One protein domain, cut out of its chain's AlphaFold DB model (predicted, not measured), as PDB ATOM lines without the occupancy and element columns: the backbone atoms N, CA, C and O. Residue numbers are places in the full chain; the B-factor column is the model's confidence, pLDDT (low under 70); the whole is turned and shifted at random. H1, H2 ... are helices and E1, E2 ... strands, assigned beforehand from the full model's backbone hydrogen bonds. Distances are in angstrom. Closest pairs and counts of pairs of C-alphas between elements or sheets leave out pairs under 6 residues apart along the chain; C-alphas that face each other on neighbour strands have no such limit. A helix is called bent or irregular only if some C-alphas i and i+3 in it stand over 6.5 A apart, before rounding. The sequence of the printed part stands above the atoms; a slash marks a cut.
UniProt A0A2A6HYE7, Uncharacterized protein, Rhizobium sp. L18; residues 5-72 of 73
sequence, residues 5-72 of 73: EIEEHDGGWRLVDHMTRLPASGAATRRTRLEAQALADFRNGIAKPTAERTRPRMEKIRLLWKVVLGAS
ATOM      1  N   GLU A   5     209.403 170.752 113.244       82.56
ATOM      2  CA  GLU A   5     209.233 169.326 113.519       82.56
ATOM      3  C   GLU A   5     210.388 168.530 112.901       82.56
ATOM      4  O   GLU A   5     211.171 169.057 112.107       82.56
ATOM      5  N   ILE A   6     210.530 167.265 113.300       84.81
ATOM      6  CA  ILE A   6     211.525 166.359 112.725       84.81
ATOM      7  C   ILE A   6     210.846 165.328 111.839       84.81
ATOM      8  O   ILE A   6     209.805 164.778 112.201       84.81
ATOM      9  N   GLU A   7     211.471 165.034 110.710       84.94
ATOM     10  CA  GLU A   7     211.028 164.006 109.777       84.94
ATOM     11  C   GLU A   7     212.209 163.102 109.427       84.94
ATOM     12  O   GLU A   7     213.353 163.561 109.339       84.94
ATOM     13  N   GLU A   8     211.935 161.811 109.269       82.94
ATOM     14  CA  GLU A   8     212.923 160.848 108.798       82.94
ATOM     15  C   GLU A   8     213.069 160.977 107.281       82.94
ATOM     16  O   GLU A   8     212.080 160.972 106.551       82.94
ATOM     17  N   HIS A   9     214.301 161.126 106.805       79.06
ATOM     18  CA  HIS A   9     214.606 161.228 105.385       79.06
ATOM     19  C   HIS A   9     215.950 160.560 105.098       79.06
ATOM     20  O   HIS A   9     216.963 160.927 105.695       79.06
ATOM     21  N   ASP A  10     215.938 159.579 104.194       73.69
ATOM     22  CA  ASP A  10     217.114 158.895 103.642       73.69
ATOM     23  C   ASP A  10     218.099 158.381 104.708       73.69
ATOM     24  O   ASP A  10     219.313 158.550 104.611       73.69
ATOM     25  N   GLY A  11     217.567 157.763 105.769       75.75
ATOM     26  CA  GLY A  11     218.368 157.204 106.866       75.75
ATOM     27  C   GLY A  11     218.893 158.241 107.866       75.75
ATOM     28  O   GLY A  11     219.708 157.911 108.728       75.75
ATOM     29  N   GLY A  12     218.426 159.487 107.778       82.81
ATOM     30  CA  GLY A  12     218.711 160.546 108.735       82.81
ATOM     31  C   GLY A  12     217.458 161.313 109.149       82.81
ATOM     32  O   GLY A  12     216.333 160.986 108.784       82.81
ATOM     33  N   TRP A  13     217.662 162.354 109.945       83.69
ATOM     34  CA  TRP A  13     216.595 163.170 110.515       83.69
ATOM     35  C   TRP A  13     216.754 164.612 110.064       83.69
ATOM     36  O   TRP A  13     217.771 165.252 110.346       83.69
ATOM     37  N   ARG A  14     215.747 165.141 109.373       85.06
ATOM     38  CA  ARG A  14     215.725 166.531 108.911       85.06
ATOM     39  C   ARG A  14     214.752 167.360 109.730       85.06
ATOM     40  O   ARG A  14     213.784 166.842 110.283       85.06
ATOM     41  N   LEU A  15     215.015 168.661 109.780       83.38
ATOM     42  CA  LEU A  15     214.104 169.617 110.388       83.38
ATOM     43  C   LEU A  15     213.155 170.171 109.327       83.38
ATOM     44  O   LEU A  15     213.614 170.659 108.295       83.38
ATOM     45  N   VAL A  16     211.859 170.138 109.601       85.50
ATOM     46  CA  VAL A  16     210.800 170.615 108.709       85.50
ATOM     47  C   VAL A  16     210.057 171.745 109.407       85.50
ATOM     48  O   VAL A  16     209.761 171.655 110.598       85.50
ATOM     49  N   ASP A  17     209.786 172.832 108.694       83.75
ATOM     50  CA  ASP A  17     208.891 173.869 109.203       83.75
ATOM     51  C   ASP A  17     207.442 173.387 109.039       83.75
ATOM     52  O   ASP A  17     206.994 173.076 107.937       83.75
ATOM     53  N   HIS A  18     206.710 173.302 110.144       80.12
ATOM     54  CA  HIS A  18     205.334 172.824 110.186       80.12
ATOM     55  C   HIS A  18     204.381 173.705 109.360       80.12
ATOM     56  O   HIS A  18     203.417 173.199 108.786       80.12
ATOM     57  N   MET A  19     204.665 175.010 109.259       77.31
ATOM     58  CA  MET A  19     203.843 175.966 108.510       77.31
ATOM     59  C   MET A  19     203.989 175.799 107.000       77.31
ATOM     60  O   MET A  19     203.014 175.918 106.266       77.31
ATOM     61  N   THR A  20     205.217 175.575 106.530       78.56
ATOM     62  CA  THR A  20     205.519 175.535 105.090       78.56
ATOM     63  C   THR A  20     205.662 174.116 104.561       78.56
ATOM     64  O   THR A  20     205.679 173.926 103.349       78.56
ATOM     65  N   ARG A  21     205.770 173.116 105.451       76.19
ATOM     66  CA  ARG A  21     206.123 171.719 105.140       76.19
ATOM     67  C   ARG A  21     207.433 171.581 104.358       76.19
ATOM     68  O   ARG A  21     207.708 170.528 103.792       76.19
ATOM     69  N   LEU A  22     208.258 172.627 104.348       78.62
ATOM     70  CA  LEU A  22     209.542 172.647 103.664       78.62
ATOM     71  C   LEU A  22     210.674 172.319 104.642       78.62
ATOM     72  O   LEU A  22     210.575 172.623 105.840       78.62
ATOM     73  N   PRO A  23     211.775 171.722 104.149       74.31
ATOM     74  CA  PRO A  23     212.975 171.556 104.951       74.31
ATOM     75  C   PRO A  23     213.446 172.928 105.435       74.31
ATOM     76  O   PRO A  23     213.568 173.882 104.664       74.31
ATOM     77  N   ALA A  24     213.688 173.040 106.736       74.56
ATOM     78  CA  ALA A  24     214.094 174.298 107.329       74.56
ATOM     79  C   ALA A  24     215.471 174.698 106.781       74.56
ATOM     80  O   ALA A  24     216.432 173.932 106.876       74.56
ATOM     81  N   SER A  25     215.578 175.916 106.243       65.62
ATOM     82  CA  SER A  25     216.818 176.421 105.645       65.62
ATOM     83  C   SER A  25     218.025 176.255 106.589       65.62
ATOM     84  O   SER A  25     217.945 176.502 107.803       65.62
ATOM     85  N   GLY A  26     219.133 175.745 106.042       65.12
ATOM     86  CA  GLY A  26     220.372 175.461 106.776       65.12
ATOM     87  C   GLY A  26     220.323 174.263 107.737       65.12
ATOM     88  O   GLY A  26     221.276 174.057 108.489       65.12
ATOM     89  N   ALA A  27     219.245 173.470 107.763       61.62
ATOM     90  CA  ALA A  27     219.204 172.234 108.541       61.62
ATOM     91  C   ALA A  27     219.817 171.077 107.742       61.62
ATOM     92  O   ALA A  27     219.152 170.455 106.919       61.62
ATOM     93  N   ALA A  28     221.089 170.777 108.007       64.44
ATOM     94  CA  ALA A  28     221.698 169.540 107.535       64.44
ATOM     95  C   ALA A  28     220.990 168.322 108.150       64.44
ATOM     96  O   ALA A  28     220.591 168.352 109.321       64.44
ATOM     97  N   THR A  29     220.876 167.245 107.374       70.12
ATOM     98  CA  THR A  29     220.355 165.958 107.837       70.12
ATOM     99  C   THR A  29     221.198 165.460 109.013       70.12
ATOM    100  O   THR A  29     222.424 165.358 108.920       70.12
ATOM    101  N   ARG A  30     220.561 165.193 110.155       76.75
ATOM    102  CA  ARG A  30     221.222 164.682 111.361       76.75
ATOM    103  C   ARG A  30     221.240 163.165 111.349       76.75
ATOM    104  O   ARG A  30     220.278 162.532 110.925       76.75
ATOM    105  N   ARG A  31     222.330 162.581 111.849       70.94
ATOM    106  CA  ARG A  31     222.493 161.121 111.904       70.94
ATOM    107  C   ARG A  31     221.554 160.487 112.923       70.94
ATOM    108  O   ARG A  31     221.086 159.377 112.710       70.94
ATOM    109  N   THR A  32     221.260 161.188 114.020       79.31
ATOM    110  CA  THR A  32     220.432 160.650 115.103       79.31
ATOM    111  C   THR A  32     219.154 161.457 115.310       79.31
ATOM    112  O   THR A  32     219.122 162.686 115.190       79.31
ATOM    113  N   ARG A  33     218.080 160.750 115.681       81.75
ATOM    114  CA  ARG A  33     216.776 161.352 115.995       81.75
ATOM    115  C   ARG A  33     216.870 162.363 117.136       81.75
ATOM    116  O   ARG A  33     216.194 163.388 117.118       81.75
ATOM    117  N   LEU A  34     217.705 162.062 118.130       81.62
ATOM    118  CA  LEU A  34     217.908 162.890 119.318       81.62
ATOM    119  C   LEU A  34     218.528 164.248 118.976       81.62
ATOM    120  O   LEU A  34     218.052 165.265 119.474       81.62
ATOM    121  N   GLU A  35     219.532 164.277 118.099       79.12
ATOM    122  CA  GLU A  35     220.147 165.528 117.635       79.12
ATOM    123  C   GLU A  35     219.155 166.405 116.871       79.12
ATOM    124  O   GLU A  35     219.079 167.612 117.108       79.12
ATOM    125  N   ALA A  36     218.363 165.806 115.976       83.88
ATOM    126  CA  ALA A  36     217.334 166.540 115.247       83.88
ATOM    127  C   ALA A  36     216.266 167.100 116.193       83.88
ATOM    128  O   ALA A  36     215.861 168.253 116.044       83.88
ATOM    129  N   GLN A  37     215.848 166.320 117.196       82.94
ATOM    130  CA  GLN A  37     214.875 166.764 118.194       82.94
ATOM    131  C   GLN A  37     215.420 167.920 119.039       82.94
ATOM    132  O   GLN A  37     214.703 168.889 119.269       82.94
ATOM    133  N   ALA A  38     216.687 167.850 119.458       79.94
ATOM    134  CA  ALA A  38     217.333 168.927 120.201       79.94
ATOM    135  C   ALA A  38     217.410 170.222 119.373       79.94
ATOM    136  O   ALA A  38     217.134 171.303 119.889       79.94
ATOM    137  N   LEU A  39     217.712 170.116 118.073       81.94
ATOM    138  CA  LEU A  39     217.716 171.258 117.156       81.94
ATOM    139  C   LEU A  39     216.310 171.839 116.935       81.94
ATOM    140  O   LEU A  39     216.156 173.060 116.868       81.94
ATOM    141  N   ALA A  40     215.292 170.982 116.837       83.94
ATOM    142  CA  ALA A  40     213.895 171.399 116.741       83.94
ATOM    143  C   ALA A  40     213.459 172.160 117.991       83.94
ATOM    144  O   ALA A  40     212.902 173.251 117.892       83.94
ATOM    145  N   ASP A  41     213.755 171.608 119.166       81.31
ATOM    146  CA  ASP A  41     213.422 172.212 120.451       81.31
ATOM    147  C   ASP A  41     214.146 173.560 120.628       81.31
ATOM    148  O   ASP A  41     213.499 174.547 120.981       81.31
ATOM    149  N   PHE A  42     215.431 173.646 120.259       80.44
ATOM    150  CA  PHE A  42     216.191 174.903 120.239       80.44
ATOM    151  C   PHE A  42     215.545 175.960 119.330       80.44
ATOM    152  O   PHE A  42     215.291 177.083 119.765       80.44
ATOM    153  N   ARG A  43     215.212 175.607 118.081       81.31
ATOM    154  CA  ARG A  43     214.582 176.539 117.124       81.31
ATOM    155  C   ARG A  43     213.145 176.912 117.491       81.31
ATOM    156  O   ARG A  43     212.675 177.977 117.100       81.31
ATOM    157  N   ASN A  44     212.460 176.062 118.250       81.69
ATOM    158  CA  ASN A  44     211.142 176.346 118.811       81.69
ATOM    159  C   ASN A  44     211.202 177.179 120.105       81.69
ATOM    160  O   ASN A  44     210.150 177.463 120.676       81.69
ATOM    161  N   GLY A  45     212.395 177.543 120.594       76.94
ATOM    162  CA  GLY A  45     212.559 178.257 121.864       76.94
ATOM    163  C   GLY A  45     212.136 177.428 123.081       76.94
ATOM    164  O   GLY A  45     211.814 177.980 124.133       76.94
ATOM    165  N   ILE A  46     212.099 176.097 122.956       73.56
ATOM    166  CA  ILE A  46     211.737 175.194 124.047       73.56
ATOM    167  C   ILE A  46     212.979 175.007 124.916       73.56
ATOM    168  O   ILE A  46     213.784 174.110 124.700       73.56
ATOM    169  N   ALA A  47     213.112 175.858 125.932       62.62
ATOM    170  CA  ALA A  47     214.189 175.785 126.920       62.62
ATOM    171  C   ALA A  47     214.009 174.653 127.952       62.62
ATOM    172  O   ALA A  47     214.833 174.502 128.851       62.62
ATOM    173  N   LYS A  48     212.927 173.860 127.865       61.75
ATOM    174  CA  LYS A  48     212.707 172.755 128.805       61.75
ATOM    175  C   LYS A  48     213.798 171.698 128.617       61.75
ATOM    176  O   LYS A  48     213.929 171.187 127.503       61.75
ATOM    177  N   PRO A  49     214.529 171.316 129.678       57.72
ATOM    178  CA  PRO A  49     215.534 170.271 129.586       57.72
ATOM    179  C   PRO A  49     214.899 168.990 129.044       57.72
ATOM    180  O   PRO A  49     213.880 168.526 129.560       57.72
ATOM    181  N   THR A  50     215.510 168.372 128.034       59.31
ATOM    182  CA  THR A  50     215.066 167.077 127.484       59.31
ATOM    183  C   THR A  50     214.889 166.027 128.589       59.31
ATOM    184  O   THR A  50     213.991 165.190 128.508       59.31
ATOM    185  N   ALA A  51     215.679 166.140 129.663       56.59
ATOM    186  CA  ALA A  51     215.578 165.356 130.890       56.59
ATOM    187  C   ALA A  51     214.202 165.453 131.580       56.59
ATOM    188  O   ALA A  51     213.676 164.436 132.024       56.59
ATOM    189  N   GLU A  52     213.573 166.630 131.636       57.59
ATOM    190  CA  GLU A  52     212.237 166.790 132.235       57.59
ATOM    191  C   GLU A  52     211.145 166.117 131.395       57.59
ATOM    192  O   GLU A  52     210.169 165.598 131.934       57.59
ATOM    193  N   ARG A  53     211.328 166.058 130.070       60.91
ATOM    194  CA  ARG A  53     210.414 165.360 129.149       60.91
ATOM    195  C   ARG A  53     210.594 163.845 129.168       60.91
ATOM    196  O   ARG A  53     209.624 163.111 128.968       60.91
ATOM    197  N   THR A  54     211.817 163.356 129.362       64.06
ATOM    198  CA  THR A  54     212.109 161.914 129.367       64.06
ATOM    199  C   THR A  54     211.891 161.270 130.727       64.06
ATOM    200  O   THR A  54     211.563 160.085 130.760       64.06
ATOM    201  N   ARG A  55     211.973 162.024 131.828       68.38
ATOM    202  CA  ARG A  55     211.715 161.542 133.194       68.38
ATOM    203  C   ARG A  55     210.396 160.762 133.345       68.38
ATOM    204  O   ARG A  55     210.474 159.613 133.774       68.38
ATOM    205  N   PRO A  56     209.223 161.260 132.902       70.81
ATOM    206  CA  PRO A  56     207.978 160.493 133.001       70.81
ATOM    207  C   PRO A  56     207.965 159.238 132.110       70.81
ATOM    208  O   PRO A  56     207.338 158.237 132.454       70.81
ATOM    209  N   ARG A  57     208.664 159.248 130.965       73.69
ATOM    210  CA  ARG A  57     208.784 158.062 130.094       73.69
ATOM    211  C   ARG A  57     209.687 156.998 130.719       73.69
ATOM    212  O   ARG A  57     209.327 155.827 130.721       73.69
ATOM    213  N   MET A  58     210.817 157.412 131.283       77.31
ATOM    214  CA  MET A  58     211.745 156.552 132.025       77.31
ATOM    215  C   MET A  58     211.074 155.951 133.260       77.31
ATOM    216  O   MET A  58     211.265 154.776 133.554       77.31
ATOM    217  N   GLU A  59     210.245 156.727 133.955       79.56
ATOM    218  CA  GLU A  59     209.482 156.258 135.109       79.56
ATOM    219  C   GLU A  59     208.426 155.219 134.714       79.56
ATOM    220  O   GLU A  59     208.339 154.171 135.351       79.56
ATOM    221  N   LYS A  60     207.713 155.422 133.595       81.50
ATOM    222  CA  LYS A  60     206.826 154.395 133.019       81.50
ATOM    223  C   LYS A  60     207.574 153.120 132.637       81.50
ATOM    224  O   LYS A  60     207.113 152.036 132.973       81.50
ATOM    225  N   ILE A  61     208.730 153.239 131.979       82.50
ATOM    226  CA  ILE A  61     209.583 152.090 131.638       82.50
ATOM    227  C   ILE A  61     210.018 151.365 132.916       82.50
ATOM    228  O   ILE A  61     209.911 150.146 132.998       82.50
ATOM    229  N   ARG A  62     210.440 152.102 133.950       80.62
ATOM    230  CA  ARG A  62     210.846 151.538 135.243       80.62
ATOM    231  C   ARG A  62     209.698 150.820 135.955       80.62
ATOM    232  O   ARG A  62     209.925 149.766 136.544       80.62
ATOM    233  N   LEU A  63     208.485 151.370 135.912       82.44
ATOM    234  CA  LEU A  63     207.287 150.729 136.460       82.44
ATOM    235  C   LEU A  63     206.938 149.452 135.692       82.44
ATOM    236  O   LEU A  63     206.692 148.423 136.314       82.44
ATOM    237  N   LEU A  64     206.996 149.488 134.360       84.69
ATOM    238  CA  LEU A  64     206.752 148.320 133.516       84.69
ATOM    239  C   LEU A  64     207.772 147.204 133.792       84.69
ATOM    240  O   LEU A  64     207.391 146.054 133.982       84.69
ATOM    241  N   TRP A  65     209.055 147.550 133.918       80.12
ATOM    242  CA  TRP A  65     210.107 146.601 134.294       80.12
ATOM    243  C   TRP A  65     209.898 145.991 135.679       80.12
ATOM    244  O   TRP A  65     210.127 144.798 135.853       80.12
ATOM    245  N   LYS A  66     209.429 146.770 136.663       81.62
ATOM    246  CA  LYS A  66     209.063 146.229 137.983       81.62
ATOM    247  C   LYS A  66     207.917 145.224 137.898       81.62
ATOM    248  O   LYS A  66     207.960 144.231 138.613       81.62
ATOM    249  N   VAL A  67     206.919 145.461 137.045       82.75
ATOM    250  CA  VAL A  67     205.811 144.515 136.828       82.75
ATOM    251  C   VAL A  67     206.318 143.230 136.174       82.75
ATOM    252  O   VAL A  67     206.006 142.148 136.655       82.75
ATOM    253  N   VAL A  68     207.156 143.336 135.140       80.31
ATOM    254  CA  VAL A  68     207.739 142.170 134.452       80.31
ATOM    255  C   VAL A  68     208.624 141.338 135.387       80.31
ATOM    256  O   VAL A  68     208.502 140.119 135.423       80.31
ATOM    257  N   LEU A  69     209.485 141.981 136.183       77.19
ATOM    258  CA  LEU A  69     210.378 141.285 137.120       77.19
ATOM    259  C   LEU A  69     209.648 140.778 138.375       77.19
ATOM    260  O   LEU A  69     210.054 139.775 138.953       77.19
ATOM    261  N   GLY A  70     208.580 141.457 138.802       60.97
ATOM    262  CA  GLY A  70     207.752 141.060 139.943       60.97
ATOM    263  C   GLY A  70     206.772 139.927 139.635       60.97
ATOM    264  O   GLY A  70     206.437 139.171 140.538       60.97
ATOM    265  N   ALA A  71     206.357 139.773 138.374       57.75
ATOM    266  CA  ALA A  71     205.520 138.666 137.904       57.75
ATOM    267  C   ALA A  71     206.306 137.359 137.661       57.75
ATOM    268  O   ALA A  71     205.716 136.351 137.290       57.75
ATOM    269  N   SER A  72     207.629 137.373 137.854       51.88
ATOM    270  CA  SER A  72     208.504 136.210 137.671       51.88
ATOM    271  C   SER A  72     208.730 135.406 138.964       51.88
ATOM    272  O   SER A  72     209.735 134.697 139.060       51.88
TER     273      SER A  72
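This is residues 5 to 72 of the 73 residues of an uncharacterized protein of Rhizobium sp. L18 (UniProt A0A2A6HYE7). A small compact head, made of a two-strand hairpin with the short helix H1 packed on it, has one long helical arm sticking out, residues 51 to 72, of which 51 to 70 belong to H2. The arm makes much of the length, and a long loop, residues 18 to 32, joins the hairpin to H1. The printed part has 68 residues with two named strands and two named helices, in the order E1, E2, H1, H2; the sheet is E1 - E2, antiparallel, and the class is mixed, helices and strands. The whole is elongated, spanning 51 by 28 by 19 A, and only just loose, close to extended, with a radius of gyration of the C-alphas of 16.2 A.

E1 is residues 5 to 9, beginning at C-alpha 5 (209.233, 169.326, 113.519). E2 is residues 12 to 17, 16.6 A long. H1 is residues 33 to 43, 15.4 A long. H2, residues 50 to 70, measures 29.8 A and ends at C-alpha 70 (207.752, 141.060, 139.943). It has a kink of 28 degrees near residue 57 and is only just irregular: C-alphas 53 and 56 are 6.7 A apart.

E1 and E2 form a hairpin, their directions at 140 degrees; N 7 and O 14 are 3.0 A apart and N 9 and O 12 2.8 A, within hydrogen-bond range. The closest C-alphas of E2 and H1, Trp 13 and Arg 33, are 5.8 A apart; those of E1 and H1, Glu 5 and Ala 40, 6.0 A. H1 and H2 are close but not clearly touching, the closest C-alphas, Ala 38 and Thr 50, being 7.8 A apart. They run opposite ways at a shallow tilt of 34.8 degrees, only just short of steep. H2 is apart from E1 and E2. In H1 every O i to N i+4 pair is within hydrogen-bond range, in H2 15 of 17.

The C-alphas of Ser 25 and Ser 72, the two farthest apart, are 52.1 A apart. The printed part has no cut. The link E2 to H1 is long, 15 residues. Mean pLDDT of the printed part is 75.4; residues 25 to 28, 47 to 55 and 70 to 72 are under 70.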